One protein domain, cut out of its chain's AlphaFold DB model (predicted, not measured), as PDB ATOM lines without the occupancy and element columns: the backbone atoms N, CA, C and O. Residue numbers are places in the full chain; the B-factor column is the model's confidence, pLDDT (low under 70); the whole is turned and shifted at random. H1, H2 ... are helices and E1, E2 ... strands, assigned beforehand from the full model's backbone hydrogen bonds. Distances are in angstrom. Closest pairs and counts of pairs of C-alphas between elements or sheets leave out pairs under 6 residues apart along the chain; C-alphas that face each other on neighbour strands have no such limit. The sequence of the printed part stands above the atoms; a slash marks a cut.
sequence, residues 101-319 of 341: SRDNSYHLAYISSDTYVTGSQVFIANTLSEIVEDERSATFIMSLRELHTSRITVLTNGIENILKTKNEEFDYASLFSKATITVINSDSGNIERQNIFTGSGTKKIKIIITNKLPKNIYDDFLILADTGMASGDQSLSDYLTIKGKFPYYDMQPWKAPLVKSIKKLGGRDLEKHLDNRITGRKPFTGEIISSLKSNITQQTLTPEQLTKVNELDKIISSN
ATOM      1  N   SER A 101     111.496 123.485  91.277       67.56
ATOM      2  CA  SER A 101     112.169 123.607  92.568       67.56
ATOM      3  C   SER A 101     113.643 123.324  92.352       67.56
ATOM      4  O   SER A 101     113.976 122.346  91.683       67.56
ATOM      5  N   ARG A 102     114.520 124.115  92.972       67.06
ATOM      6  CA  ARG A 102     115.959 123.810  93.002       67.06
ATOM      7  C   ARG A 102     116.245 122.434  93.618       67.06
ATOM      8  O   ARG A 102     117.206 121.788  93.223       67.06
ATOM      9  N   ASP A 103     115.359 121.958  94.493       75.50
ATOM     10  CA  ASP A 103     115.480 120.675  95.194       75.50
ATOM     11  C   ASP A 103     114.809 119.499  94.451       75.50
ATOM     12  O   ASP A 103     114.397 118.519  95.071       75.50
ATOM     13  N   ASN A 104     114.662 119.586  93.124       85.50
ATOM     14  CA  ASN A 104     114.197 118.477  92.285       85.50
ATOM     15  C   ASN A 104     115.346 117.844  91.494       85.50
ATOM     16  O   ASN A 104     116.272 118.533  91.071       85.50
ATOM     17  N   SER A 105     115.229 116.545  91.215       92.44
ATOM     18  CA  SER A 105     115.988 115.899  90.146       92.44
ATOM     19  C   SER A 105     115.303 116.141  88.801       92.44
ATOM     20  O   SER A 105     114.075 116.054  88.673       92.44
ATOM     21  N   TYR A 106     116.092 116.491  87.789       92.69
ATOM     22  CA  TYR A 106     115.591 116.845  86.462       92.69
ATOM     23  C   TYR A 106     116.064 115.848  85.418       92.69
ATOM     24  O   TYR A 106     117.234 115.474  85.383       92.69
ATOM     25  N   HIS A 107     115.163 115.435  84.535       96.50
ATOM     26  CA  HIS A 107     115.444 114.433  83.515       96.50
ATOM     27  C   HIS A 107     114.857 114.873  82.176       96.50
ATOM     28  O   HIS A 107     113.672 115.195  82.097       96.50
ATOM     29  N   LEU A 108     115.674 114.879  81.123       96.19
ATOM     30  CA  LEU A 108     115.275 115.368  79.801       96.19
ATOM     31  C   LEU A 108     115.299 114.242  78.770       96.19
ATOM     32  O   LEU A 108     116.327 113.606  78.579       96.19
ATOM     33  N   ALA A 109     114.198 114.029  78.057       96.75
ATOM     34  CA  ALA A 109     114.145 113.091  76.944       96.75
ATOM     35  C   ALA A 109     113.814 113.793  75.631       96.75
ATOM     36  O   ALA A 109     112.819 114.512  75.536       96.75
ATOM     37  N   TYR A 110     114.595 113.501  74.599       96.12
ATOM     38  CA  TYR A 110     114.255 113.756  73.208       96.12
ATOM     39  C   TYR A 110     114.101 112.420  72.483       96.12
ATOM     40  O   TYR A 110     115.076 111.693  72.290       96.12
ATOM     41  N   ILE A 111     112.871 112.092  72.082       95.25
ATOM     42  CA  ILE A 111     112.552 110.844  71.382       95.25
ATOM     43  C   ILE A 111     111.955 111.189  70.024       95.25
ATOM     44  O   ILE A 111     110.919 111.853  69.934       95.25
ATOM     45  N   SER A 112     112.622 110.750  68.958       92.62
ATOM     46  CA  SER A 112     112.245 111.073  67.578       92.62
ATOM     47  C   SER A 112     111.816 109.863  66.752       92.62
ATOM     48  O   SER A 112     111.626 109.982  65.545       92.62
ATOM     49  N   SER A 113     111.670 108.701  67.390       91.25
ATOM     50  CA  SER A 113     111.175 107.473  66.776       91.25
ATOM     51  C   SER A 113     109.689 107.232  67.055       91.25
ATOM     52  O   SER A 113     109.096 107.784  67.987       91.25
ATOM     53  N   ASP A 114     109.093 106.316  66.291       90.19
ATOM     54  CA  ASP A 114     107.736 105.812  66.511       90.19
ATOM     55  C   ASP A 114     107.617 104.911  67.760       90.19
ATOM     56  O   ASP A 114     106.511 104.551  68.168       90.19
ATOM     57  N   THR A 115     108.741 104.578  68.407       92.88
ATOM     58  CA  THR A 115     108.786 103.835  69.673       92.88
ATOM     59  C   THR A 115     108.666 104.724  70.906       92.88
ATOM     60  O   THR A 115     108.879 104.245  72.016       92.88
ATOM     61  N   TYR A 116     108.268 105.993  70.758       94.19
ATOM     62  CA  TYR A 116     108.168 106.954  71.864       94.19
ATOM     63  C   TYR A 116     107.366 106.473  73.078       94.19
ATOM     64  O   TYR A 116     107.685 106.876  74.193       94.19
ATOM     65  N   VAL A 117     106.366 105.598  72.909       95.50
ATOM     66  CA  VAL A 117     105.656 104.993  74.050       95.50
ATOM     67  C   VAL A 117     106.609 104.121  74.865       95.50
ATOM     68  O   VAL A 117     106.812 104.384  76.047       95.50
ATOM     69  N   THR A 118     107.243 103.132  74.233       95.62
ATOM     70  CA  THR A 118     108.200 102.233  74.893       95.62
ATOM     71  C   THR A 118     109.436 102.977  75.382       95.62
ATOM     72  O   THR A 118     109.870 102.757  76.508       95.62
ATOM     73  N   GLY A 119     109.963 103.908  74.588       96.56
ATOM     74  CA  GLY A 119     111.085 104.749  74.993       96.56
ATOM     75  C   GLY A 119     110.773 105.549  76.254       96.56
ATOM     76  O   GLY A 119     111.579 105.572  77.180       96.56
ATOM     77  N   SER A 120     109.559 106.108  76.349       97.69
ATOM     78  CA  SER A 120     109.128 106.827  77.552       97.69
ATOM     79  C   SER A 120     108.997 105.909  78.762       97.69
ATOM     80  O   SER A 120     109.434 106.261  79.852       97.69
ATOM     81  N   GLN A 121     108.418 104.723  78.565       97.06
ATOM     82  CA  GLN A 121     108.282 103.703  79.602       97.06
ATOM     83  C   GLN A 121     109.645 103.295  80.171       97.06
ATOM     84  O   GLN A 121     109.832 103.354  81.382       97.06
ATOM     85  N   VAL A 122     110.595 102.941  79.300       96.88
ATOM     86  CA  VAL A 122     111.959 102.542  79.680       96.88
ATOM     87  C   VAL A 122     112.680 103.683  80.384       96.88
ATOM     88  O   VAL A 122     113.231 103.475  81.461       96.88
ATOM     89  N   PHE A 123     112.655 104.888  79.809       97.94
ATOM     90  CA  PHE A 123     113.363 106.028  80.378       97.94
ATOM     91  C   PHE A 123     112.849 106.379  81.776       97.94
ATOM     92  O   PHE A 123     113.650 106.512  82.697       97.94
ATOM     93  N   ILE A 124     111.528 106.469  81.960       97.62
ATOM     94  CA  ILE A 124     110.927 106.780  83.262       97.62
ATOM     95  C   ILE A 124     111.224 105.661  84.264       97.62
ATOM     96  O   ILE A 124     111.752 105.935  85.337       97.62
ATOM     97  N   ALA A 125     110.918 104.408  83.915       95.81
ATOM     98  CA  ALA A 125     111.095 103.267  84.809       95.81
ATOM     99  C   ALA A 125     112.548 103.116  85.269       95.81
ATOM    100  O   ALA A 125     112.827 103.102  86.466       95.81
ATOM    101  N   ASN A 126     113.480 103.054  84.318       96.19
ATOM    102  CA  ASN A 126     114.877 102.774  84.624       96.19
ATOM    103  C   ASN A 126     115.537 103.945  85.343       96.19
ATOM    104  O   ASN A 126     116.325 103.704  86.255       96.19
ATOM    105  N   THR A 127     115.174 105.187  85.003       96.19
ATOM    106  CA  THR A 127     115.652 106.357  85.747       96.19
ATOM    107  C   THR A 127     115.164 106.301  87.189       96.19
ATOM    108  O   THR A 127     115.981 106.427  88.091       96.19
ATOM    109  N   LEU A 128     113.875 106.030  87.438       94.50
ATOM    110  CA  LEU A 128     113.344 105.910  88.803       94.50
ATOM    111  C   LEU A 128     114.027 104.798  89.608       94.50
ATOM    112  O   LEU A 128     114.329 105.008  90.783       94.50
ATOM    113  N   SER A 129     114.321 103.653  88.984       93.62
ATOM    114  CA  SER A 129     115.112 102.584  89.609       93.62
ATOM    115  C   SER A 129     116.555 103.020  89.898       93.62
ATOM    116  O   SER A 129     117.139 102.633  90.904       93.62
ATOM    117  N   GLU A 130     117.168 103.819  89.022       91.94
ATOM    118  CA  GLU A 130     118.523 104.345  89.221       91.94
ATOM    119  C   GLU A 130     118.607 105.372  90.353       91.94
ATOM    120  O   GLU A 130     119.623 105.409  91.040       91.94
ATOM    121  N   ILE A 131     117.549 106.155  90.575       90.94
ATOM    122  CA  ILE A 131     117.516 107.222  91.583       90.94
ATOM    123  C   ILE A 131     116.728 106.839  92.841       90.94
ATOM    124  O   ILE A 131     116.206 107.712  93.534       90.94
ATOM    125  N   VAL A 132     116.603 105.547  93.159       90.06
ATOM    126  CA  VAL A 132     115.824 105.085  94.324       90.06
ATOM    127  C   VAL A 132     116.298 105.721  95.640       90.06
ATOM    128  O   VAL A 132     115.461 106.110  96.453       90.06
ATOM    129  N   GLU A 133     117.602 105.952  95.790       88.75
ATOM    130  CA  GLU A 133     118.213 106.576  96.975       88.75
ATOM    131  C   GLU A 133     118.108 108.117  96.991       88.75
ATOM    132  O   GLU A 133     118.293 108.729  98.036       88.75
ATOM    133  N   ASP A 134     117.778 108.767  95.866       90.25
ATOM    134  CA  ASP A 134     117.670 110.235  95.789       90.25
ATOM    135  C   ASP A 134     116.328 110.722  96.347       90.25
ATOM    136  O   ASP A 134     115.315 110.651  95.660       90.25
ATOM    137  N   GLU A 135     116.287 111.224  97.578       89.69
ATOM    138  CA  GLU A 135     115.045 111.649  98.245       89.69
ATOM    139  C   GLU A 135     114.315 112.826  97.570       89.69
ATOM    140  O   GLU A 135     113.148 113.094  97.885       89.69
ATOM    141  N   ARG A 136     114.961 113.520  96.623       92.50
ATOM    142  CA  ARG A 136     114.360 114.637  95.891       92.50
ATOM    143  C   ARG A 136     113.165 114.184  95.051       92.50
ATOM    144  O   ARG A 136     113.034 113.037  94.625       92.50
ATOM    145  N   SER A 137     112.262 115.123  94.785       93.38
ATOM    146  CA  SER A 137     111.182 114.897  93.821       93.38
ATOM    147  C   SER A 137     111.731 114.945  92.391       93.38
ATOM    148  O   SER A 137     112.648 115.707  92.108       93.38
ATOM    149  N   ALA A 138     111.168 114.145  91.485       94.75
ATOM    150  CA  ALA A 138     111.689 113.976  90.129       94.75
ATOM    151  C   ALA A 138     110.800 114.658  89.085       94.75
ATOM    152  O   ALA A 138     109.571 114.544  89.114       94.75
ATOM    153  N   THR A 139     111.416 115.352  88.131       94.62
ATOM    154  CA  THR A 139     110.729 115.982  87.003       94.62
ATOM    155  C   THR A 139     111.296 115.477  85.684       94.62
ATOM    156  O   THR A 139     112.452 115.722  85.354       94.62
ATOM    157  N   PHE A 140     110.449 114.814  84.905       96.62
ATOM    158  CA  PHE A 140     110.726 114.377  83.545       96.62
ATOM    159  C   PHE A 140     110.146 115.389  82.563       96.62
ATOM    160  O   PHE A 140     108.957 115.702  82.623       96.62
ATOM    161  N   ILE A 141     110.971 115.874  81.645       94.69
ATOM    162  CA  ILE A 141     110.581 116.749  80.541       94.69
ATOM    163  C   ILE A 141     110.868 115.984  79.259       94.69
ATOM    164  O   ILE A 141     111.997 115.572  79.013       94.69
ATOM    165  N   MET A 142     109.837 115.732  78.459       96.19
ATOM    166  CA  MET A 142     109.916 114.800  77.340       96.19
ATOM    167  C   MET A 142     109.393 115.453  76.066       96.19
ATOM    168  O   MET A 142     108.214 115.792  75.971       96.19
ATOM    169  N   SER A 143     110.273 115.598  75.077       95.19
ATOM    170  CA  SER A 143     109.944 116.023  73.719       95.19
ATOM    171  C   SER A 143     109.833 114.798  72.814       95.19
ATOM    172  O   SER A 143     110.837 114.163  72.490       95.19
ATOM    173  N   LEU A 144     108.611 114.468  72.405       96.06
ATOM    174  CA  LEU A 144     108.277 113.283  71.616       96.06
ATOM    175  C   LEU A 144     107.843 113.697  70.204       96.06
ATOM    176  O   LEU A 144     106.680 114.017  69.975       96.06
ATOM    177  N   ARG A 145     108.767 113.694  69.240       92.94
ATOM    178  CA  ARG A 145     108.546 114.301  67.912       92.94
ATOM    179  C   ARG A 145     107.394 113.667  67.127       92.94
ATOM    180  O   ARG A 145     106.643 114.370  66.459       92.94
ATOM    181  N   GLU A 146     107.245 112.350  67.245       91.44
ATOM    182  CA  GLU A 146     106.213 111.549  66.569       91.44
ATOM    183  C   GLU A 146     104.901 111.462  67.383       91.44
ATOM    184  O   GLU A 146     104.027 110.628  67.118       91.44
ATOM    185  N   LEU A 147     104.745 112.295  68.424       92.56
ATOM    186  CA  LEU A 147     103.520 112.339  69.214       92.56
ATOM    187  C   LEU A 147     102.403 113.033  68.432       92.56
ATOM    188  O   LEU A 147     102.366 114.253  68.285       92.56
ATOM    189  N   HIS A 148     101.437 112.227  68.006       88.06
ATOM    190  CA  HIS A 148     100.173 112.693  67.453       88.06
ATOM    191  C   HIS A 148      99.092 112.766  68.535       88.06
ATOM    192  O   HIS A 148      99.010 111.886  69.397       88.06
ATOM    193  N   THR A 149      98.186 113.743  68.433       86.62
ATOM    194  CA  THR A 149      97.068 113.933  69.376       86.62
ATOM    195  C   THR A 149      96.235 112.660  69.566       86.62
ATOM    196  O   THR A 149      95.877 112.303  70.687       86.62
ATOM    197  N   SER A 150      96.009 111.893  68.492       88.94
ATOM    198  CA  SER A 150      95.267 110.621  68.525       88.94
ATOM    199  C   SER A 150      95.936 109.519  69.359       88.94
ATOM    200  O   SER A 150      95.297 108.529  69.713       88.94
ATOM    201  N   ARG A 151      97.222 109.671  69.684       91.75
ATOM    202  CA  ARG A 151      98.034 108.686  70.407       91.75
ATOM    203  C   ARG A 151      98.339 109.093  71.844       91.75
ATOM    204  O   ARG A 151      98.897 108.280  72.577       91.75
ATOM    205  N   ILE A 152      97.913 110.284  72.274       94.38
ATOM    206  CA  ILE A 152      98.105 110.776  73.645       94.38
ATOM    207  C   ILE A 152      97.571 109.771  74.662       94.38
ATOM    208  O   ILE A 152      98.279 109.424  75.598       94.38
ATOM    209  N   THR A 153      96.367 109.231  74.448       95.25
ATOM    210  CA  THR A 153      95.794 108.216  75.346       95.25
ATOM    211  C   THR A 153      96.648 106.960  75.433       95.25
ATOM    212  O   THR A 153      96.871 106.452  76.527       95.25
ATOM    213  N   VAL A 154      97.155 106.467  74.302       95.38
ATOM    214  CA  VAL A 154      98.008 105.269  74.274       95.38
ATOM    215  C   VAL A 154      99.295 105.520  75.059       95.38
ATOM    216  O   VAL A 154      99.683 104.690  75.876       95.38
ATOM    217  N   LEU A 155      99.918 106.681  74.856       96.44
ATOM    218  CA  LEU A 155     101.117 107.087  75.579       96.44
ATOM    219  C   LEU A 155     100.869 107.210  77.085       96.44
ATOM    220  O   LEU A 155     101.585 106.594  77.872       96.44
ATOM    221  N   THR A 156      99.853 107.976  77.497       96.38
ATOM    222  CA  THR A 156      99.582 108.198  78.923       96.38
ATOM    223  C   THR A 156      99.197 106.908  79.629       96.38
ATOM    224  O   THR A 156      99.654 106.690  80.745       96.38
ATOM    225  N   ASN A 157      98.431 106.028  78.973       95.75
ATOM    226  CA  ASN A 157      98.086 104.716  79.522       95.75
ATOM    227  C   ASN A 157      99.324 103.809  79.610       95.75
ATOM    228  O   ASN A 157      99.479 103.069  80.575       95.75
ATOM    229  N   GLY A 158     100.232 103.874  78.630       95.62
ATOM    230  CA  GLY A 158     101.492 103.133  78.663       95.62
ATOM    231  C   GLY A 158     102.376 103.533  79.848       95.62
ATOM    232  O   GLY A 158     102.886 102.662  80.554       95.62
ATOM    233  N   ILE A 159     102.519 104.835  80.099       97.12
ATOM    234  CA  ILE A 159     103.273 105.356  81.249       97.12
ATOM    235  C   ILE A 159     102.565 105.004  82.561       97.12
ATOM    236  O   ILE A 159     103.204 104.541  83.501       97.12
ATOM    237  N   GLU A 160     101.243 105.163  82.622       95.44
ATOM    238  CA  GLU A 160     100.437 104.774  83.782       95.44
ATOM    239  C   GLU A 160     100.622 103.295  84.141       95.44
ATOM    240  O   GLU A 160     100.837 102.973  85.309       95.44
ATOM    241  N   ASN A 161     100.591 102.402  83.150       94.62
ATOM    242  CA  ASN A 161     100.785 100.970  83.366       94.62
ATOM    243  C   ASN A 161     102.157 100.669  83.979       94.62
ATOM    244  O   ASN A 161     102.249  99.848  84.889       94.62
ATOM    245  N   ILE A 162     103.211 101.360  83.533       94.81
ATOM    246  CA  ILE A 162     104.544 101.243  84.137       94.81
ATOM    247  C   ILE A 162     104.530 101.711  85.588       94.81
ATOM    248  O   ILE A 162     104.953 100.968  86.466       94.81
ATOM    249  N   LEU A 163     103.979 102.893  85.870       94.69
ATOM    250  CA  LEU A 163     103.936 103.443  87.229       94.69
ATOM    251  C   LEU A 163     103.120 102.577  88.204       94.69
ATOM    252  O   LEU A 163     103.367 102.611  89.407       94.69
ATOM    253  N   LYS A 164     102.160 101.800  87.690       93.94
ATOM    254  CA  LYS A 164     101.333 100.857  88.458       93.94
ATOM    255  C   LYS A 164     101.890  99.433  88.503       93.94
ATOM    256  O   LYS A 164     101.291  98.582  89.157       93.94
ATOM    257  N   THR A 165     102.981  99.141  87.795       93.94
ATOM    258  CA  THR A 165     103.510  97.776  87.719       93.94
ATOM    259  C   THR A 165     104.031  97.336  89.086       93.94
ATOM    260  O   THR A 165     104.885  98.000  89.680       93.94
ATOM    261  N   LYS A 166     103.502  96.198  89.551       92.94
ATOM    262  CA  LYS A 166     103.901  95.523  90.784       92.94
ATOM    263  C   LYS A 166     103.988  94.012  90.573       92.94
ATOM    264  O   LYS A 166     102.985  93.380  90.245       92.94
ATOM    265  N   ASN A 167     105.173  93.443  90.752       92.31
ATOM    266  CA  ASN A 167     105.458  92.011  90.722       92.31
ATOM    267  C   ASN A 167     106.753  91.717  91.514       92.31
ATOM    268  O   ASN A 167     107.219  92.564  92.268       92.31
ATOM    269  N   GLU A 168     107.313  90.515  91.372       89.75
ATOM    270  CA  GLU A 168     108.509  90.078  92.114       89.75
ATOM    271  C   GLU A 168     109.770  90.905  91.807       89.75
ATOM    272  O   GLU A 168     110.645  91.034  92.660       89.75
ATOM    273  N   GLU A 169     109.862  91.495  90.613       89.38
ATOM    274  CA  GLU A 169     111.024  92.280  90.184       89.38
ATOM    275  C   GLU A 169     110.786  93.793  90.252       89.38
ATOM    276  O   GLU A 169     111.747  94.562  90.326       89.38
ATOM    277  N   PHE A 170     109.533  94.244  90.227       93.50
ATOM    278  CA  PHE A 170     109.192  95.655  90.087       93.50
ATOM    279  C   PHE A 170     108.118  96.083  91.088       93.50
ATOM    280  O   PHE A 170     107.085  95.435  91.199       93.50
ATOM    281  N   ASP A 171     108.315  97.213  91.764       94.62
ATOM    282  CA  ASP A 171     107.277  97.922  92.529       94.62
ATOM    283  C   ASP A 171     107.474  99.429  92.344       94.62
ATOM    284  O   ASP A 171     107.991 100.120  93.224       94.62
ATOM    285  N   TYR A 172     107.117  99.947  91.166       94.19
ATOM    286  CA  TYR A 172     107.320 101.367  90.859       94.19
ATOM    287  C   TYR A 172     106.401 102.277  91.680       94.19
ATOM    288  O   TYR A 172     106.771 103.414  91.968       94.19
ATOM    289  N   ALA A 173     105.235 101.781  92.105       94.50
ATOM    290  CA  ALA A 173     104.307 102.528  92.951       94.50
ATOM    291  C   ALA A 173     104.910 102.853  94.330       94.50
ATOM    292  O   ALA A 173     104.527 103.847  94.949       94.50
ATOM    293  N   SER A 174     105.879 102.058  94.799       94.81
ATOM    294  CA  SER A 174     106.639 102.352  96.019       94.81
ATOM    295  C   SER A 174     107.643 103.503  95.877       94.81
ATOM    296  O   SER A 174     108.075 104.059  96.884       94.81
ATOM    297  N   LEU A 175     107.987 103.917  94.651       94.00
ATOM    298  CA  LEU A 175     109.015 104.935  94.400       94.00
ATOM    299  C   LEU A 175     108.493 106.376  94.503       94.00
ATOM    300  O   LEU A 175     109.283 107.320  94.481       94.00
ATOM    301  N   PHE A 176     107.175 106.574  94.616       95.19
ATOM    302  CA  PHE A 176     106.563 107.901  94.665       95.19
ATOM    303  C   PHE A 176     105.314 107.959  95.542       95.19
ATOM    304  O   PHE A 176     104.584 106.986  95.672       95.19
ATOM    305  N   SER A 177     105.035 109.133  96.106       95.94
ATOM    306  CA  SER A 177     103.771 109.469  96.770       95.94
ATOM    307  C   SER A 177     102.714 109.922  95.764       95.94
ATOM    308  O   SER A 177     101.545 109.548  95.847       95.94
ATOM    309  N   LYS A 178     103.121 110.728  94.775       96.31
ATOM    310  CA  LYS A 178     102.244 111.264  93.729       96.31
ATOM    311  C   LYS A 178     102.982 111.365  92.402       96.31
ATOM    312  O   LYS A 178     104.013 112.025  92.342       96.31
ATOM    313  N   ALA A 179     102.409 110.816  91.338       96.81
ATOM    314  CA  ALA A 179     102.875 111.008  89.969       96.81
ATOM    315  C   ALA A 179     101.845 111.813  89.170       96.81
ATOM    316  O   ALA A 179     100.650 111.525  89.218       96.81
ATOM    317  N   THR A 180     102.290 112.842  88.455       96.56
ATOM    318  CA  THR A 180     101.438 113.661  87.582       96.56
ATOM    319  C   THR A 180     101.975 113.614  86.162       96.56
ATOM    320  O   THR A 180     103.090 114.066  85.923       96.56
ATOM    321  N   ILE A 181     101.180 113.101  85.225       97.31
ATOM    322  CA  ILE A 181     101.485 113.115  83.792       97.31
ATOM    323  C   ILE A 181     100.731 114.289  83.178       97.31
ATOM    324  O   ILE A 181      99.506 114.321  83.246       97.31
ATOM    325  N   THR A 182     101.444 115.244  82.595       95.38
ATOM    326  CA  THR A 182     100.886 116.419  81.920       95.38
ATOM    327  C   THR A 182     101.330 116.407  80.466       95.38
ATOM    328  O   THR A 182     102.525 116.354  80.189       95.38
ATOM    329  N   VAL A 183     100.376 116.465  79.542       95.31
ATOM    330  CA  VAL A 183     100.633 116.582  78.105       95.31
ATOM    331  C   VAL A 183     100.274 117.994  77.669       95.31
ATOM    332  O   VAL A 183      99.151 118.446  77.903       95.31
ATOM    333  N   ILE A 184     101.239 118.689  77.074       91.50
ATOM    334  CA  ILE A 184     101.130 120.081  76.642       91.50
ATOM    335  C   ILE A 184     101.093 120.123  75.117       91.50
ATOM    336  O   ILE A 184     102.008 119.625  74.450       91.50
ATOM    337  N   ASN A 185     100.074 120.787  74.575       88.25
ATOM    338  CA  ASN A 185     100.039 121.158  73.169       88.25
ATOM    339  C   ASN A 185     101.129 122.205  72.916       88.25
ATOM    340  O   ASN A 185     101.047 123.321  73.425       88.25
ATOM    341  N   SER A 186     102.145 121.871  72.130       83.31
ATOM    342  CA  SER A 186     103.268 122.786  71.895       83.31
ATOM    343  C   SER A 186     102.916 124.038  71.088       83.31
ATOM    344  O   SER A 186     103.665 125.010  71.144       83.31
ATOM    345  N   ASP A 187     101.823 124.024  70.321       84.06
ATOM    346  CA  ASP A 187     101.418 125.156  69.482       84.06
ATOM    347  C   ASP A 187     100.634 126.200  70.283       84.06
ATOM    348  O   ASP A 187     100.833 127.398  70.107       84.06
ATOM    349  N   SER A 188      99.757 125.750  71.180       85.06
ATOM    350  CA  SER A 188      98.920 126.625  72.011       85.06
ATOM    351  C   SER A 188      99.468 126.858  73.418       85.06
ATOM    352  O   SER A 188      99.008 127.765  74.101       85.06
ATOM    353  N   GLY A 189     100.409 126.029  73.882       81.00
ATOM    354  CA  GLY A 189     100.905 126.036  75.261       81.00
ATOM    355  C   GLY A 189      99.910 125.493  76.294       81.00
ATOM    356  O   GLY A 189     100.229 125.438  77.482       81.00
ATOM    357  N   ASN A 190      98.716 125.070  75.869       85.19
ATOM    358  CA  ASN A 190      97.670 124.584  76.761       85.19
ATOM    359  C   ASN A 190      97.907 123.131  77.192       85.19
ATOM    360  O   ASN A 190      98.455 122.313  76.449       85.19
ATOM    361  N   ILE A 191      97.420 122.792  78.386       89.62
ATOM    362  CA  ILE A 191      97.380 121.410  78.873       89.62
ATOM    363  C   ILE A 191      96.271 120.660  78.123       89.62
ATOM    364  O   ILE A 191      95.093 120.964  78.295       89.62
ATOM    365  N   GLU A 192      96.638 119.661  77.318       89.94
ATOM    366  CA  GLU A 192      95.682 118.786  76.619       89.94
ATOM    367  C   GLU A 192      95.190 117.653  77.512       89.94
ATOM    368  O   GLU A 192      94.058 117.188  77.384       89.94
ATOM    369  N   ARG A 193      96.057 117.174  78.407       92.38
ATOM    370  CA  ARG A 193      95.734 116.081  79.316       92.38
ATOM    371  C   ARG A 193      96.534 116.168  80.597       92.38
ATOM    372  O   ARG A 193      97.730 116.446  80.571       92.38
ATOM    373  N   GLN A 194      95.880 115.834  81.703       94.19
ATOM    374  CA  GLN A 194      96.537 115.637  82.982       94.19
ATOM    375  C   GLN A 194      95.982 114.393  83.673       94.19
ATOM    376  O   GLN A 194      94.780 114.294  83.904       94.19
ATOM    377  N   ASN A 195      96.868 113.462  84.021       94.81
ATOM    378  CA  ASN A 195      96.537 112.300  84.837       94.81
ATOM    379  C   ASN A 195      97.326 112.373  86.150       94.81
ATOM    380  O   ASN A 195      98.508 112.723  86.151       94.81
ATOM    381  N   ILE A 196      96.682 112.024  87.263       95.69
ATOM    382  CA  ILE A 196      97.289 112.024  88.595       95.69
ATOM    383  C   ILE A 196      97.138 110.635  89.206       95.69
ATOM    384  O   ILE A 196      96.056 110.055  89.182       95.69
ATOM    385  N   PHE A 197      98.220 110.145  89.799       93.56
ATOM    386  CA  PHE A 197      98.288 108.850  90.460       93.56
ATOM    387  C   PHE A 197      98.922 108.991  91.833       93.56
ATOM    388  O   PHE A 197      99.797 109.835  92.040       93.56
ATOM    389  N   THR A 198      98.498 108.140  92.756       95.75
ATOM    390  CA  THR A 198      99.068 108.026  94.096       95.75
ATOM    391  C   THR A 198      99.853 106.732  94.205       95.75
ATOM    392  O   THR A 198      99.384 105.690  93.745       95.75
ATOM    393  N   GLY A 199     101.025 106.807  94.818       95.44
ATOM    394  CA  GLY A 199     101.828 105.650  95.193       95.44
ATOM    395  C   GLY A 199     102.030 105.608  96.706       95.44
ATOM    396  O   GLY A 199     101.462 106.419  97.439       95.44
ATOM    397  N   SER A 200     102.816 104.643  97.175       95.31
ATOM    398  CA  SER A 200     103.103 104.443  98.601       95.31
ATOM    399  C   SER A 200     104.455 105.008  99.041       95.31
ATOM    400  O   SER A 200     104.804 104.894 100.212       95.31
ATOM    401  N   GLY A 201     105.231 105.569  98.112       94.38
ATOM    402  CA  GLY A 201     106.508 106.215  98.402       94.38
ATOM    403  C   GLY A 201     106.349 107.632  98.949       94.38
ATOM    404  O   GLY A 201     105.256 108.077  99.295       94.38
ATOM    405  N   THR A 202     107.451 108.379  98.979       92.25
ATOM    406  CA  THR A 202     107.496 109.755  99.510       92.25
ATOM    407  C   THR A 202     107.671 110.810  98.413       92.25
ATOM    408  O   THR A 202     107.075 111.889  98.488       92.25
ATOM    409  N   LYS A 203     108.405 110.492  97.342       92.56
ATOM    410  CA  LYS A 203     108.784 111.433  96.274       92.56
ATOM    411  C   LYS A 203     107.595 111.862  95.418       92.56
ATOM    412  O   LYS A 203     106.716 111.058  95.117       92.56
ATOM    413  N   LYS A 204     107.566 113.114  94.961       94.38
ATOM    414  CA  LYS A 204     106.614 113.546  93.926       94.38
ATOM    415  C   LYS A 204     107.276 113.416  92.560       94.38
ATOM    416  O   LYS A 204     108.421 113.814  92.390       94.38
ATOM    417  N   ILE A 205     106.542 112.895  91.586       95.56
ATOM    418  CA  ILE A 205     106.988 112.779  90.200       95.56
ATOM    419  C   ILE A 205     106.120 113.678  89.320       95.56
ATOM    420  O   ILE A 205     104.888 113.605  89.349       95.56
ATOM    421  N   LYS A 206     106.761 114.512  88.503       95.19
ATOM    422  CA  LYS A 206     106.123 115.277  87.427       95.19
ATOM    423  C   LYS A 206     106.649 114.764  86.091       95.19
ATOM    424  O   LYS A 206     107.853 114.705  85.896       95.19
ATOM    425  N   ILE A 207     105.763 114.399  85.175       97.12
ATOM    426  CA  ILE A 207     106.105 113.982  83.814       97.12
ATOM    427  C   ILE A 207     105.418 114.957  82.870       97.12
ATOM    428  O   ILE A 207     104.192 114.984  82.790       97.12
ATOM    429  N   ILE A 208     106.207 115.786  82.202       95.06
ATOM    430  CA  ILE A 208     105.754 116.813  81.271       95.06
ATOM    431  C   ILE A 208     106.106 116.342  79.869       95.06
ATOM    432  O   ILE A 208     107.270 116.100  79.559       95.06
ATOM    433  N   ILE A 209     105.092 116.209  79.026       96.06
ATOM    434  CA  ILE A 209     105.210 115.663  77.681       96.06
ATOM    435  C   ILE A 209     104.763 116.719  76.685       96.06
ATOM    436  O   ILE A 209     103.699 117.316  76.832       96.06
ATOM    437  N   THR A 210     105.551 116.907  75.640       93.88
ATOM    438  CA  THR A 210     105.200 117.741  74.497       93.88
ATOM    439  C   THR A 210     105.763 117.134  73.216       93.88
ATOM    440  O   THR A 210     106.650 116.284  73.268       93.88
ATOM    441  N   ASN A 211     105.257 117.530  72.051       92.81
ATOM    442  CA  ASN A 211     105.759 117.046  70.763       92.81
ATOM    443  C   ASN A 211     106.953 117.855  70.221       92.81
ATOM    444  O   ASN A 211     107.683 117.362  69.362       92.81
ATOM    445  N   LYS A 212     107.184 119.076  70.719       88.12
ATOM    446  CA  LYS A 212     108.379 119.875  70.405       88.12
ATOM    447  C   LYS A 212     108.745 120.797  71.564       88.12
ATOM    448  O   LYS A 212     107.868 121.331  72.237       88.12
ATOM    449  N   LEU A 213     110.041 121.033  71.729       84.69
ATOM    450  CA  LEU A 213     110.591 122.074  72.594       84.69
ATOM    451  C   LEU A 213     111.372 123.081  71.739       84.69
ATOM    452  O   LEU A 213     112.106 122.659  70.841       84.69
ATOM    453  N   PRO A 214     111.249 124.397  71.988       83.38
ATOM    454  CA  PRO A 214     112.156 125.375  71.398       83.38
ATOM    455  C   PRO A 214     113.614 125.032  71.735       83.38
ATOM    456  O   PRO A 214     113.896 124.655  72.871       83.38
ATOM    457  N   LYS A 215     114.543 125.188  70.779       83.69
ATOM    458  CA  LYS A 215     115.952 124.770  70.945       83.69
ATOM    459  C   LYS A 215     116.606 125.369  72.190       83.69
ATOM    460  O   LYS A 215     117.203 124.630  72.957       83.69
ATOM    461  N   ASN A 216     116.412 126.666  72.430       81.50
ATOM    462  CA  ASN A 216     116.969 127.337  73.607       81.50
ATOM    463  C   ASN A 216     116.491 126.682  74.911       81.50
ATOM    464  O   ASN A 216     117.303 126.311  75.746       81.50
ATOM    465  N   ILE A 217     115.184 126.428  75.018       80.25
ATOM    466  CA  ILE A 217     114.579 125.777  76.186       80.25
ATOM    467  C   ILE A 217     115.087 124.339  76.350       80.25
ATOM    468  O   ILE A 217     115.355 123.900  77.463       80.25
ATOM    469  N   TYR A 218     115.231 123.596  75.248       87.12
ATOM    470  CA  TYR A 218     115.809 122.252  75.276       87.12
ATOM    471  C   TYR A 218     117.244 122.268  75.816       87.12
ATOM    472  O   TYR A 218     117.565 121.476  76.698       87.12
ATOM    473  N   ASP A 219     118.077 123.185  75.330       87.38
ATOM    474  CA  ASP A 219     119.477 123.299  75.741       87.38
ATOM    475  C   ASP A 219     119.618 123.694  77.212       87.38
ATOM    476  O   ASP A 219     120.454 123.143  77.927       87.38
ATOM    477  N   ASP A 220     118.755 124.589  77.692       82.88
ATOM    478  CA  ASP A 220     118.739 125.004  79.094       82.88
ATOM    479  C   ASP A 220     118.356 123.829  80.006       82.88
ATOM    480  O   ASP A 220     119.033 123.542  80.996       82.88
ATOM    481  N   PHE A 221     117.319 123.067  79.638       85.75
ATOM    482  CA  PHE A 221     116.969 121.851  80.373       85.75
ATOM    483  C   PHE A 221     118.035 120.762  80.261       85.75
ATOM    484  O   PHE A 221     118.190 119.977  81.195       85.75
ATOM    485  N   LEU A 222     118.779 120.707  79.158       90.12
ATOM    486  CA  LEU A 222     119.869 119.757  78.993       90.12
ATOM    487  C   LEU A 222     121.005 120.068  79.974       90.12
ATOM    488  O   LEU A 222     121.527 119.147  80.609       90.12
ATOM    489  N   ILE A 223     121.337 121.346  80.187       88.44
ATOM    490  CA  ILE A 223     122.273 121.741  81.250       88.44
ATOM    491  C   ILE A 223     121.733 121.328  82.624       88.44
ATOM    492  O   ILE A 223     122.471 120.689  83.377       88.44
ATOM    493  N   LEU A 224     120.458 121.604  82.919       86.56
ATOM    494  CA  LEU A 224     119.842 121.295  84.217       86.56
ATOM    495  C   LEU A 224     119.739 119.793  84.524       86.56
ATOM    496  O   LEU A 224     119.825 119.401  85.683       86.56
ATOM    497  N   ALA A 225     119.509 118.951  83.517       91.38
ATOM    498  CA  ALA A 225     119.126 117.560  83.736       91.38
ATOM    499  C   ALA A 225     120.246 116.704  84.359       91.38
ATOM    500  O   ALA A 225     121.375 116.697  83.880       91.38
ATOM    501  N   ASP A 226     119.931 115.895  85.365       93.00
ATOM    502  CA  ASP A 226     120.855 114.925  85.966       93.00
ATOM    503  C   ASP A 226     121.185 113.781  84.986       93.00
ATOM    504  O   ASP A 226     122.310 113.280  84.926       93.00
ATOM    505  N   THR A 227     120.195 113.378  84.185       94.75
ATOM    506  CA  THR A 227     120.321 112.383  83.113       94.75
ATOM    507  C   THR A 227     119.309 112.673  82.006       94.75
ATOM    508  O   THR A 227     118.369 113.452  82.191       94.75
ATOM    509  N   GLY A 228     119.462 112.027  80.857       96.25
ATOM    510  CA  GLY A 228     118.544 112.204  79.753       96.25
ATOM    511  C   GLY A 228     118.540 111.077  78.742       96.25
ATOM    512  O   GLY A 228     119.272 110.094  78.865       96.25
ATOM    513  N   MET A 229     117.677 111.248  77.748       97.19
ATOM    514  CA  MET A 229     117.513 110.360  76.612       97.19
ATOM    515  C   MET A 229     117.685 111.139  75.313       97.19
ATOM    516  O   MET A 229     117.046 112.174  75.128       97.19
ATOM    517  N   ALA A 230     118.519 110.621  74.417       95.50
ATOM    518  CA  ALA A 230     118.759 111.182  73.094       95.50
ATOM    519  C   ALA A 230     118.259 110.236  71.992       95.50
ATOM    520  O   ALA A 230     118.155 109.022  72.182       95.50
ATOM    521  N   SER A 231     117.977 110.805  70.823       92.06
ATOM    522  CA  SER A 231     117.501 110.116  69.621       92.06
ATOM    523  C   SER A 231     118.131 110.736  68.371       92.06
ATOM    524  O   SER A 231     117.993 111.939  68.120       92.06
ATOM    525  N   GLY A 232     118.816 109.917  67.573       87.06
ATOM    526  CA  GLY A 232     119.546 110.369  66.387       87.06
ATOM    527  C   GLY A 232     120.798 111.199  66.703       87.06
ATOM    528  O   GLY A 232     121.151 111.417  67.861       87.06
ATOM    529  N   ASP A 233     121.471 111.666  65.650       87.56
ATOM    530  CA  ASP A 233     122.853 112.158  65.762       87.56
ATOM    531  C   ASP A 233     122.943 113.514  66.426       87.56
ATOM    532  O   ASP A 233     123.734 113.690  67.340       87.56
ATOM    533  N   GLN A 234     122.102 114.461  66.011       88.56
ATOM    534  CA  GLN A 234     122.175 115.823  66.526       88.56
ATOM    535  C   GLN A 234     121.932 115.873  68.039       88.56
ATOM    536  O   GLN A 234     122.709 116.485  68.763       88.56
ATOM    537  N   SER A 235     120.884 115.204  68.532       91.25
ATOM    538  CA  SER A 235     120.586 115.224  69.969       91.25
ATOM    539  C   SER A 235     121.611 114.436  70.788       91.25
ATOM    540  O   SER A 235     121.901 114.825  71.916       91.25
ATOM    541  N   LEU A 236     122.194 113.366  70.226       93.44
ATOM    542  CA  LEU A 236     123.285 112.640  70.869       93.44
ATOM    543  C   LEU A 236     124.561 113.486  70.918       93.44
ATOM    544  O   LEU A 236     125.174 113.563  71.977       93.44
ATOM    545  N   SER A 237     124.936 114.138  69.816       92.50
ATOM    546  CA  SER A 237     126.063 115.070  69.756       92.50
ATOM    547  C   SER A 237     125.921 116.182  70.791       92.50
ATOM    548  O   SER A 237     126.819 116.350  71.611       92.50
ATOM    549  N   ASP A 238     124.777 116.874  70.810       92.06
ATOM    550  CA  ASP A 238     124.501 117.947  71.773       92.06
ATOM    551  C   ASP A 238     124.618 117.427  73.220       92.06
ATOM    552  O   ASP A 238     125.267 118.046  74.068       92.06
ATOM    553  N   TYR A 239     124.055 116.246  73.504       95.06
ATOM    554  CA  TYR A 239     124.133 115.630  74.831       95.06
ATOM    555  C   TYR A 239     125.573 115.282  75.227       95.06
ATOM    556  O   TYR A 239     126.002 115.606  76.335       95.06
ATOM    557  N   LEU A 240     126.334 114.634  74.342       94.62
ATOM    558  CA  LEU A 240     127.722 114.245  74.602       94.62
ATOM    559  C   LEU A 240     128.617 115.466  74.800       94.62
ATOM    560  O   LEU A 240     129.442 115.467  75.711       94.62
ATOM    561  N   THR A 241     128.421 116.515  74.003       93.44
ATOM    562  CA  THR A 241     129.167 117.767  74.125       93.44
ATOM    563  C   THR A 241     128.883 118.480  75.447       93.44
ATOM    564  O   THR A 241     129.813 118.951  76.099       93.44
ATOM    565  N   ILE A 242     127.619 118.545  75.877       92.56
ATOM    566  CA  ILE A 242     127.235 119.299  77.080       92.56
ATOM    567  C   ILE A 242     127.459 118.489  78.363       92.56
ATOM    568  O   ILE A 242     127.916 119.037  79.367       92.56
ATOM    569  N   LYS A 243     127.127 117.193  78.362       94.12
ATOM    570  CA  LYS A 243     127.122 116.349  79.571       94.12
ATOM    571  C   LYS A 243     128.351 115.463  79.700       94.12
ATOM    572  O   LYS A 243     128.625 114.998  80.803       94.12
ATOM    573  N   GLY A 244     129.061 115.195  78.604       94.19
ATOM    574  CA  GLY A 244     130.236 114.321  78.595       94.19
ATOM    575  C   GLY A 244     129.944 112.860  78.959       94.19
ATOM    576  O   GLY A 244     130.880 112.117  79.238       94.19
ATOM    577  N   LYS A 245     128.669 112.454  78.989       94.81
ATOM    578  CA  LYS A 245     128.211 111.128  79.426       94.81
ATOM    579  C   LYS A 245     127.249 110.534  78.416       94.81
ATOM    580  O   LYS A 245     126.447 111.266  77.836       94.81
ATOM    581  N   PHE A 246     127.283 109.219  78.241       95.12
ATOM    582  CA  PHE A 246     126.364 108.531  77.350       95.12
ATOM    583  C   PHE A 246     124.925 108.551  77.917       95.12
ATOM    584  O   PHE A 246     124.692 108.078  79.039       95.12
ATOM    585  N   PRO A 247     123.943 109.109  77.182       96.38
ATOM    586  CA  PRO A 247     122.558 109.166  77.641       96.38
ATOM    587  C   PRO A 247     121.866 107.800  77.520       96.38
ATOM    588  O   PRO A 247     122.404 106.843  76.962       96.38
ATOM    589  N   TYR A 248     120.616 107.724  77.976       97.69
ATOM    590  CA  TYR A 248     119.689 106.754  77.398       97.69
ATOM    591  C   TYR A 248     119.572 107.015  75.892       97.69
ATOM    592  O   TYR A 248     119.596 108.164  75.448       97.69
ATOM    593  N   TYR A 249     119.437 105.966  75.092       96.25
ATOM    594  CA  TYR A 249     119.447 106.103  73.642       96.25
ATOM    595  C   TYR A 249     118.244 105.420  72.999       96.25
ATOM    596  O   TYR A 249     118.071 104.202  73.086       96.25
ATOM    597  N   ASP A 250     117.423 106.234  72.339       95.12
ATOM    598  CA  ASP A 250     116.355 105.803  71.444       95.12
ATOM    599  C   ASP A 250     116.968 105.431  70.088       95.12
ATOM    600  O   ASP A 250     117.179 106.257  69.197       95.12
ATOM    601  N   MET A 251     117.311 104.155  69.961       91.62
ATOM    602  CA  MET A 251     117.945 103.574  68.795       91.62
ATOM    603  C   MET A 251     116.938 103.393  67.656       91.62
ATOM    604  O   MET A 251     116.165 102.432  67.593       91.62
ATOM    605  N   GLN A 252     117.041 104.274  66.670       87.62
ATOM    606  CA  GLN A 252     116.445 104.059  65.354       87.62
ATOM    607  C   GLN A 252     117.120 102.859  64.657       87.62
ATOM    608  O   GLN A 252     118.318 102.645  64.859       87.62
ATOM    609  N   PRO A 253     116.419 102.103  63.786       85.69
ATOM    610  CA  PRO A 253     116.985 100.925  63.121       85.69
ATOM    611  C   PRO A 253     118.341 101.172  62.449       85.69
ATOM    612  O   PRO A 253     119.262 100.367  62.567       85.69
ATOM    613  N   TRP A 254     118.501 102.311  61.777       82.38
ATOM    614  CA  TRP A 254     119.748 102.666  61.104       82.38
ATOM    615  C   TRP A 254     120.887 103.012  62.082       82.38
ATOM    616  O   TRP A 254     122.043 102.923  61.706       82.38
ATOM    617  N   LYS A 255     120.632 103.287  63.365       87.12
ATOM    618  CA  LYS A 255     121.671 103.586  64.376       87.12
ATOM    619  C   LYS A 255     122.216 102.336  65.093       87.12
ATOM    620  O   LYS A 255     122.993 102.445  66.040       87.12
ATOM    621  N   ALA A 256     121.862 101.129  64.643       85.38
ATOM    622  CA  ALA A 256     122.340  99.875  65.238       85.38
ATOM    623  C   ALA A 256     123.881  99.711  65.306       85.38
ATOM    624  O   ALA A 256     124.368  99.173  66.305       85.38
ATOM    625  N   PRO A 257     124.692 100.147  64.316       83.44
ATOM    626  CA  PRO A 257     126.150 100.012  64.396       83.44
ATOM    627  C   PRO A 257     126.762 100.885  65.478       83.44
ATOM    628  O   PRO A 257     127.678 100.436  66.159       83.44
ATOM    629  N   LEU A 258     126.231 102.093  65.666       88.25
ATOM    630  CA  LEU A 258     126.647 102.988  66.735       88.25
ATOM    631  C   LEU A 258     126.494 102.298  68.093       88.25
ATOM    632  O   LEU A 258     127.455 102.190  68.853       88.25
ATOM    633  N   VAL A 259     125.310 101.733  68.346       90.50
ATOM    634  CA  VAL A 259     125.025 100.951  69.555       90.50
ATOM    635  C   VAL A 259     125.958  99.747  69.685       90.50
ATOM    636  O   VAL A 259     126.490  99.494  70.764       90.50
ATOM    637  N   LYS A 260     126.198  99.010  68.596       89.31
ATOM    638  CA  LYS A 260     127.127  97.871  68.598       89.31
ATOM    639  C   LYS A 260     128.543  98.300  68.992       89.31
ATOM    640  O   LYS A 260     129.192  97.597  69.764       89.31
ATOM    641  N   SER A 261     129.015  99.434  68.481       89.75
ATOM    642  CA  SER A 261     130.328  99.989  68.811       89.75
ATOM    643  C   SER A 261     130.409 100.422  70.270       89.75
ATOM    644  O   SER A 261     131.367 100.059  70.945       89.75
ATOM    645  N   ILE A 262     129.379 101.090  70.794       92.81
ATOM    646  CA  ILE A 262     129.307 101.482  72.210       92.81
ATOM    647  C   ILE A 262     129.335 100.249  73.122       92.81
ATOM    648  O   ILE A 262     130.133 100.195  74.054       92.81
ATOM    649  N   LYS A 263     128.544  99.210  72.816       93.62
ATOM    650  CA  LYS A 263     128.578  97.938  73.560       93.62
ATOM    651  C   LYS A 263     129.939  97.252  73.483       93.62
ATOM    652  O   LYS A 263     130.417  96.721  74.480       93.62
ATOM    653  N   LYS A 264     130.596  97.292  72.320       92.94
ATOM    654  CA  LYS A 264     131.955  96.759  72.160       92.94
ATOM    655  C   LYS A 264     132.968  97.520  73.022       92.94
ATOM    656  O   LYS A 264     133.826  96.874  73.613       92.94
ATOM    657  N   LEU A 265     132.871  98.849  73.086       92.88
ATOM    658  CA  LEU A 265     133.729  99.686  73.931       92.88
ATOM    659  C   LEU A 265     133.484  99.427  75.423       92.88
ATOM    660  O   LEU A 265     134.443  99.351  76.181       92.88
ATOM    661  N   GLY A 266     132.225  99.243  75.832       93.19
ATOM    662  CA  GLY A 266     131.878  98.928  77.220       93.19
ATOM    663  C   GLY A 266     132.262  97.511  77.665       93.19
ATOM    664  O   GLY A 266     132.442  97.265  78.855       93.19
ATOM    665  N   GLY A 267     132.409  96.575  76.723       94.44
ATOM    666  CA  GLY A 267     132.762  95.186  77.012       94.44
ATOM    667  C   GLY A 267     131.663  94.418  77.760       94.44
ATOM    668  O   GLY A 267     130.551  94.903  77.964       94.44
ATOM    669  N   ARG A 268     131.978  93.182  78.178       93.19
ATOM    670  CA  ARG A 268     131.017  92.299  78.873       93.19
ATOM    671  C   ARG A 268     130.560  92.865  80.218       93.19
ATOM    672  O   ARG A 268     129.427  92.640  80.622       93.19
ATOM    673  N   ASP A 269     131.422  93.622  80.891       91.12
ATOM    674  CA  ASP A 269     131.145  94.142  82.234       91.12
ATOM    675  C   ASP A 269     130.016  95.179  82.259       91.12
ATOM    676  O   ASP A 269     129.348  95.328  83.283       91.12
ATOM    677  N   LEU A 270     129.799  95.881  81.139       94.62
ATOM    678  CA  LEU A 270     128.779  96.921  80.996       94.62
ATOM    679  C   LEU A 270     127.598  96.504  80.113       94.62
ATOM    680  O   LEU A 270     126.692  97.308  79.908       94.62
ATOM    681  N   GLU A 271     127.561  95.268  79.607       92.25
ATOM    682  CA  GLU A 271     126.547  94.815  78.644       92.25
ATOM    683  C   GLU A 271     125.118  95.032  79.162       92.25
ATOM    684  O   GLU A 271     124.351  95.785  78.563       92.25
ATOM    685  N   LYS A 272     124.797  94.500  80.350       91.31
ATOM    686  CA  LYS A 272     123.480  94.670  80.991       91.31
ATOM    687  C   LYS A 272     123.157  96.137  81.307       91.31
ATOM    688  O   LYS A 272     122.000  96.546  81.249       91.31
ATOM    689  N   HIS A 273     124.166  96.937  81.661       92.88
ATOM    690  CA  HIS A 273     123.977  98.365  81.924       92.88
ATOM    691  C   HIS A 273     123.570  99.111  80.648       92.88
ATOM    692  O   HIS A 273     122.594  99.859  80.657       92.88
ATOM    693  N   LEU A 274     124.274  98.855  79.545       94.94
ATOM    694  CA  LEU A 274     123.990  99.451  78.245       94.94
ATOM    695  C   LEU A 274     122.659  98.949  77.670       94.94
ATOM    696  O   LEU A 274     121.907  99.744  77.114       94.94
ATOM    697  N   ASP A 275     122.317  97.674  77.860       93.62
ATOM    698  CA  ASP A 275     121.017  97.115  77.461       93.62
ATOM    699  C   ASP A 275     119.839  97.824  78.138       93.62
ATOM    700  O   ASP A 275     118.829  98.091  77.494       93.62
ATOM    701  N   ASN A 276     119.981  98.202  79.410       93.94
ATOM    702  CA  ASN A 276     118.963  98.975  80.128       93.94
ATOM    703  C   ASN A 276     118.879 100.442  79.681       93.94
ATOM    704  O   ASN A 276     117.899 101.119  79.989       93.94
ATOM    705  N   ARG A 277     119.891 100.954  78.975       95.69
ATOM    706  CA  ARG A 277     119.919 102.337  78.479       95.69
ATOM    707  C   ARG A 277     119.509 102.469  77.022       95.69
ATOM    708  O   ARG A 277     119.222 103.576  76.579       95.69
ATOM    709  N   ILE A 278     119.455 101.364  76.285       95.38
ATOM    710  CA  ILE A 278     119.140 101.354  74.860       95.38
ATOM    711  C   ILE A 278     117.754 100.756  74.637       95.38
ATOM    712  O   ILE A 278     117.457  99.632  75.036       95.38
ATOM    713  N   THR A 279     116.915 101.490  73.922       95.50
ATOM    714  CA  THR A 279     115.594 101.036  73.471       95.50
ATOM    715  C   THR A 279     115.369 101.476  72.032       95.50
ATOM    716  O   THR A 279     116.123 102.298  71.532       95.50
ATOM    717  N   GLY A 280     114.389 100.914  71.332       92.69
ATOM    718  CA  GLY A 280     114.092 101.276  69.948       92.69
ATOM    719  C   GLY A 280     113.758 100.056  69.108       92.69
ATOM    720  O   GLY A 280     113.195  99.093  69.625       92.69
ATOM    721  N   ARG A 281     114.096 100.060  67.816       89.81
ATOM    722  CA  ARG A 281     113.756  98.959  66.894       89.81
ATOM    723  C   ARG A 281     114.979  98.257  66.332       89.81
ATOM    724  O   ARG A 281     115.922  98.902  65.875       89.81
ATOM    725  N   LYS A 282     114.921  96.927  66.256       85.44
ATOM    726  CA  LYS A 282     115.899  96.145  65.496       85.44
ATOM    727  C   LYS A 282     115.770  96.428  63.991       85.44
ATOM    728  O   LYS A 282     114.652  96.538  63.476       85.44
ATOM    729  N   PRO A 283     116.898  96.480  63.262       82.88
ATOM    730  CA  PRO A 283     116.897  96.501  61.802       82.88
ATOM    731  C   PRO A 283     116.130  95.313  61.203       82.88
ATOM    732  O   PRO A 283     116.223  94.201  61.720       82.88
ATOM    733  N   PHE A 284     115.438  95.536  60.079       80.62
ATOM    734  CA  PHE A 284     114.717  94.542  59.250       80.62
ATOM    735  C   PHE A 284     113.505  93.860  59.886       80.62
ATOM    736  O   PHE A 284     112.486  93.719  59.218       80.62
ATOM    737  N   THR A 285     113.589  93.450  61.149       83.06
ATOM    738  CA  THR A 285     112.477  92.798  61.853       83.06
ATOM    739  C   THR A 285     111.483  93.810  62.412       83.06
ATOM    740  O   THR A 285     110.313  93.485  62.591       83.06
ATOM    741  N   GLY A 286     111.944  95.031  62.716       81.88
ATOM    742  CA  GLY A 286     111.140  96.051  63.387       81.88
ATOM    743  C   GLY A 286     110.797  95.703  64.839       81.88
ATOM    744  O   GLY A 286     110.036  96.440  65.464       81.88
ATOM    745  N   GLU A 287     111.350  94.614  65.381       89.88
ATOM    746  CA  GLU A 287     111.137  94.180  66.761       89.88
ATOM    747  C   GLU A 287     111.583  95.279  67.726       89.88
ATOM    748  O   GLU A 287     112.681  95.828  67.587       89.88
ATOM    749  N   ILE A 288     110.728  95.599  68.694       91.81
ATOM    750  CA  ILE A 288     111.047  96.587  69.718       91.81
ATOM    751  C   ILE A 288     112.024  95.957  70.711       91.81
ATOM    752  O   ILE A 288     111.749  94.899  71.270       91.81
ATOM    753  N   ILE A 289     113.155  96.622  70.931       92.25
ATOM    754  CA  ILE A 289     114.091  96.307  72.006       92.25
ATOM    755  C   ILE A 289     113.852  97.243  73.180       92.25
ATOM    756  O   ILE A 289     113.746  98.463  73.039       92.25
ATOM    757  N   SER A 290     113.776  96.654  74.359       93.62
ATOM    758  CA  SER A 290     113.622  97.366  75.616       93.62
ATOM    759  C   SER A 290     114.024  96.438  76.743       93.62
ATOM    760  O   SER A 290     113.698  95.252  76.703       93.62
ATOM    761  N   SER A 291     114.666  96.991  77.760       93.94
ATOM    762  CA  SER A 291     114.953  96.287  79.002       93.94
ATOM    763  C   SER A 291     114.564  97.180  80.169       93.94
ATOM    764  O   SER A 291     114.890  98.369  80.175       93.94
ATOM    765  N   LEU A 292     113.840  96.617  81.136       92.00
ATOM    766  CA  LEU A 292     113.495  97.305  82.373       92.00
ATOM    767  C   LEU A 292     114.472  96.907  83.477       92.00
ATOM    768  O   LEU A 292     114.826  95.739  83.630       92.00
ATOM    769  N   LYS A 293     114.889  97.889  84.270       90.94
ATOM    770  CA  LYS A 293     115.768  97.699  85.418       90.94
ATOM    771  C   LYS A 293     114.932  97.524  86.683       90.94
ATOM    772  O   LYS A 293     114.207  98.439  87.070       90.94
ATOM    773  N   SER A 294     115.069  96.368  87.334       90.94
ATOM    774  CA  SER A 294     114.414  96.086  88.619       90.94
ATOM    775  C   SER A 294     114.741  97.151  89.668       90.94
ATOM    776  O   SER A 294     115.905  97.535  89.819       90.94
ATOM    777  N   ASN A 295     113.714  97.590  90.403       89.56
ATOM    778  CA  ASN A 295     113.843  98.448  91.583       89.56
ATOM    779  C   ASN A 295     113.748  97.674  92.913       89.56
ATOM    780  O   ASN A 295     113.858  98.288  93.968       89.56
ATOM    781  N   ILE A 296     113.529  96.352  92.872       89.19
ATOM    782  CA  ILE A 296     113.447  95.484  94.061       89.19
ATOM    783  C   ILE A 296     114.753  94.705  94.245       89.19
ATOM    784  O   ILE A 296     115.369  94.757  95.304       89.19
ATOM    785  N   THR A 297     115.202  93.992  93.211       79.75
ATOM    786  CA  THR A 297     116.388  93.116  93.245       79.75
ATOM    787  C   THR A 297     117.613  93.796  92.633       79.75
ATOM    788  O   THR A 297     118.467  93.161  92.010       79.75
ATOM    789  N   GLN A 298     117.683  95.120  92.776       69.12
ATOM    790  CA  GLN A 298     118.636  95.978  92.087       69.12
ATOM    791  C   GLN A 298     120.081  95.492  92.262       69.12
ATOM    792  O   GLN A 298     120.640  95.505  93.354       69.12
ATOM    793  N   GLN A 299     120.723  95.130  91.151       66.94
ATOM    794  CA  GLN A 299     122.181  95.091  91.089       66.94
ATOM    795  C   GLN A 299     122.660  96.525  90.881       66.94
ATOM    796  O   GLN A 299     122.602  97.065  89.769       66.94
ATOM    797  N   THR A 300     123.086  97.171  91.962       78.62
ATOM    798  CA  THR A 300     123.928  98.361  91.871       78.62
ATOM    799  C   THR A 300     125.199  98.005  91.110       78.62
ATOM    800  O   THR A 300     125.712  96.889  91.210       78.62
ATOM    801  N   LEU A 301     125.685  98.947  90.302       86.62
ATOM    802  CA  LEU A 301     126.971  98.772  89.641       86.62
ATOM    803  C   LEU A 301     128.049  98.630  90.715       86.62
ATOM    804  O   LEU A 301     128.073  99.401  91.676       86.62
ATOM    805  N   THR A 302     128.945  97.662  90.546       90.69
ATOM    806  CA  THR A 302     130.117  97.555  91.418       90.69
ATOM    807  C   THR A 302     131.022  98.783  91.234       90.69
ATOM    808  O   THR A 302     130.978  99.426  90.179       90.69
ATOM    809  N   PRO A 303     131.896  99.118  92.202       93.38
ATOM    810  CA  PRO A 303     132.868 100.205  92.036       93.38
ATOM    811  C   PRO A 303     133.733 100.069  90.769       93.38
ATOM    812  O   PRO A 303     134.037 101.059  90.101       93.38
ATOM    813  N   GLU A 304     134.077  98.835  90.389       93.69
ATOM    814  CA  GLU A 304     134.804  98.539  89.150       93.69
ATOM    815  C   GLU A 304     133.960  98.838  87.906       93.69
ATOM    816  O   GLU A 304     134.450  99.447  86.955       93.69
ATOM    817  N   GLN A 305     132.677  98.462  87.911       93.81
ATOM    818  CA  GLN A 305     131.761  98.787  86.817       93.81
ATOM    819  C   GLN A 305     131.530 100.297  86.707       93.81
ATOM    820  O   GLN A 305     131.537 100.820  85.599       93.81
ATOM    821  N   LEU A 306     131.390 101.016  87.825       94.44
ATOM    822  CA  LEU A 306     131.297 102.481  87.828       94.44
ATOM    823  C   LEU A 306     132.550 103.131  87.228       94.44
ATOM    824  O   LEU A 306     132.442 104.057  86.426       94.44
ATOM    825  N   THR A 307     133.735 102.616  87.563       96.06
ATOM    826  CA  THR A 307     134.998 103.071  86.962       96.06
ATOM    827  C   THR A 307     134.986 102.862  85.447       96.06
ATOM    828  O   THR A 307     135.256 103.802  84.703       96.06
ATOM    829  N   LYS A 308     134.560 101.683  84.977       96.25
ATOM    830  CA  LYS A 308     134.439 101.383  83.540       96.25
ATOM    831  C   LYS A 308     133.403 102.253  82.828       96.25
ATOM    832  O   LYS A 308     133.631 102.635  81.685       96.25
ATOM    833  N   VAL A 309     132.285 102.593  83.477       96.44
ATOM    834  CA  VAL A 309     131.302 103.543  82.923       96.44
ATOM    835  C   VAL A 309     131.951 104.910  82.713       96.44
ATOM    836  O   VAL A 309     131.861 105.459  81.620       96.44
ATOM    837  N   ASN A 310     132.673 105.425  83.712       96.50
ATOM    838  CA  ASN A 310     133.366 106.711  83.598       96.50
ATOM    839  C   ASN A 310     134.456 106.695  82.511       96.50
ATOM    840  O   ASN A 310     134.647 107.684  81.801       96.50
ATOM    841  N   GLU A 311     135.178 105.582  82.362       96.81
ATOM    842  CA  GLU A 311     136.152 105.397  81.280       96.81
ATOM    843  C   GLU A 311     135.478 105.388  79.906       96.81
ATOM    844  O   GLU A 311     135.941 106.078  78.996       96.81
ATOM    845  N   LEU A 312     134.367 104.660  79.759       96.69
ATOM    846  CA  LEU A 312     133.572 104.633  78.533       96.69
ATOM    847  C   LEU A 312     133.065 106.034  78.169       96.69
ATOM    848  O   LEU A 312     133.245 106.469  77.032       96.69
ATOM    849  N   ASP A 313     132.494 106.757  79.133       97.06
ATOM    850  CA  ASP A 313     132.015 108.129  78.956       97.06
ATOM    851  C   ASP A 313     133.144 109.060  78.499       97.06
ATOM    852  O   ASP A 313     132.973 109.836  77.557       97.06
ATOM    853  N   LYS A 314     134.339 108.935  79.089       96.25
ATOM    854  CA  LYS A 314     135.523 109.702  78.680       96.25
ATOM    855  C   LYS A 314     135.970 109.367  77.253       96.25
ATOM    856  O   LYS A 314     136.320 110.271  76.496       96.25
ATOM    857  N   ILE A 315     135.964 108.089  76.870       94.75
ATOM    858  CA  ILE A 315     136.316 107.653  75.508       94.75
ATOM    859  C   ILE A 315     135.323 108.225  74.492       94.75
ATOM    860  O   ILE A 315     135.735 108.785  73.480       94.75
ATOM    861  N   ILE A 316     134.023 108.109  74.765       94.38
ATOM    862  CA  ILE A 316     132.960 108.568  73.864       94.38
ATOM    863  C   ILE A 316     132.987 110.094  73.733       94.38
ATOM    864  O   ILE A 316     133.030 110.612  72.618       94.38
ATOM    865  N   SER A 317     132.999 110.817  74.856       92.69
ATOM    866  CA  SER A 317     132.926 112.284  74.870       92.69
ATOM    867  C   SER A 317     134.139 112.959  74.230       92.69
ATOM    868  O   SER A 317     133.978 113.997  73.590       92.69
ATOM    869  N   SER A 318     135.329 112.358  74.341       92.06
ATOM    870  CA  SER A 318     136.559 112.891  73.735       92.06
ATOM    871  C   SER A 318     136.719 112.578  72.244       92.06
ATOM    872  O   SER A 318     137.578 113.168  71.589       92.06
ATOM    873  N   ASN A 319     135.904 111.680  71.682       92.19
ATOM    874  CA  ASN A 319     135.997 111.292  70.276       92.19
ATOM    875  C   ASN A 319     135.233 112.268  69.364       92.19
ATOM    876  O   ASN A 319     134.182 111.948  68.806       92.19
TER     877      ASN A 319
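What this domain is: This is residues 101 to 319 of the 341 residues of an uncharacterized protein of Pectobacterium polaris (UniProt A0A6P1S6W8). A curled sheet of eight strands wraps round helix H1, with H2 over the E4 and E3 end of the same face and H4 and H5 covering the opposite face, a three-layer build. At the E8 end, the helical hairpin H6 and H7 packs on the sheet, and H8, off the sheet, packs on that hairpin. The printed part has 219 residues with eight named helices and eight named strands, in the order E1 H1 E2 H2 H3 E3 E4 E5 H4 E6 H5 E7 H6 H7 E8 H8. The sheet, E4 E3 E5 E2 E1 E6 E7 E8, is mixed, and so is the class, helices and strands. The whole is compact and rounded, with a radius of gyration of the C-alphas of 16.6 A and spans of 43 by 39 by 36 A.

How they stand to each other: E1, residues 104 to 111, H1, residues 116 to 130, and E2, residues 137 to 144, form a strand-helix-strand unit, two parallel neighbour strands with a helix between, its crossover right-handed. N 107 and O 139 are 2.8 A apart, within hydrogen-bond range. The twisted sheet curls round H1. H2, residues 149 to 163, touches H1 at a shallow tilt of 26 degrees, the same way, the closest C-alphas being those of Val 117 and Leu 155, 5.2 A apart. H2 is on the same face as H1, at a height of 9.5 A over the sheet. H3, residues 172 to 175, only grazes the sheet with its residues 173 to 175. E3, residues 178 to 184, and E4, residues 191 to 198, are an antiparallel hairpin, with N 195 and O 181 2.9 A apart. E5, residues 204 to 210, is parallel to E3, with N 182 and O 207 2.8 A apart, and to E2, with N 208 and O 140 2.8 A apart. H4, residues 215 to 224, is on the opposite face from H1, over E2 and E1, at a height of 9.7 A. E6, residues 227 to 231, is parallel to E1, with N 229 and O 108 2.8 A apart. H5, residues 232 to 243, is on the same face as H4. With its residues 239 to 243 alone it touches H4 at a steep tilt of 45 degrees, the closest C-alphas being those of Ile 223 and Ile 242, 6.9 A apart. E7, residues 248 to 251, is parallel to E6, with N 248 and O 228 2.9 A apart. H6, residues 253 to 266, and H7, residues 268 to 277, are a helical hairpin at a steep tilt of 38 degrees; Lys 263 and Glu 271 have the closest C-alphas, 6.3 A apart, and H6 touches with residues 263 to 266 alone. E8, residues 278 to 281, an edge strand, is parallel to E7, with N 251 and O 279 2.7 A apart. H8, residues 303 to 318, is not on the sheet; its residues 308 to 312 alone touch residues 265 to 266 of H6, Gly 266 and Leu 312 having the closest C-alphas, 6.1 A apart. In H1, H4, H5 and H8 every O i to N i+4 pair is within hydrogen-bond range; the counts are 9 of 11 in H2, 8 of 10 in H6 and 4 of 6 in H7, and H3 is too short for such a pair.

Where its parts are: E1 begins at C-alpha 104, (114.197, 118.477, 92.285), and is 22.3 A long; E2 is 22.5 A. H1 is 20.4 A, H2 21.8 A and H6 20.6 A long. H8, 22.6 A long, ends at C-alpha 318, (136.559, 112.891, 73.735).

The domain as a whole: The C-alphas of Ser 188 and Glu 304 are the farthest apart, 48.7 A. The printed part has no cut. The link from E8 to H8, residues 282 to 302, is long. The mean pLDDT of the printed part is 91.7; residues 101 to 102 and 298 to 299 are under 70.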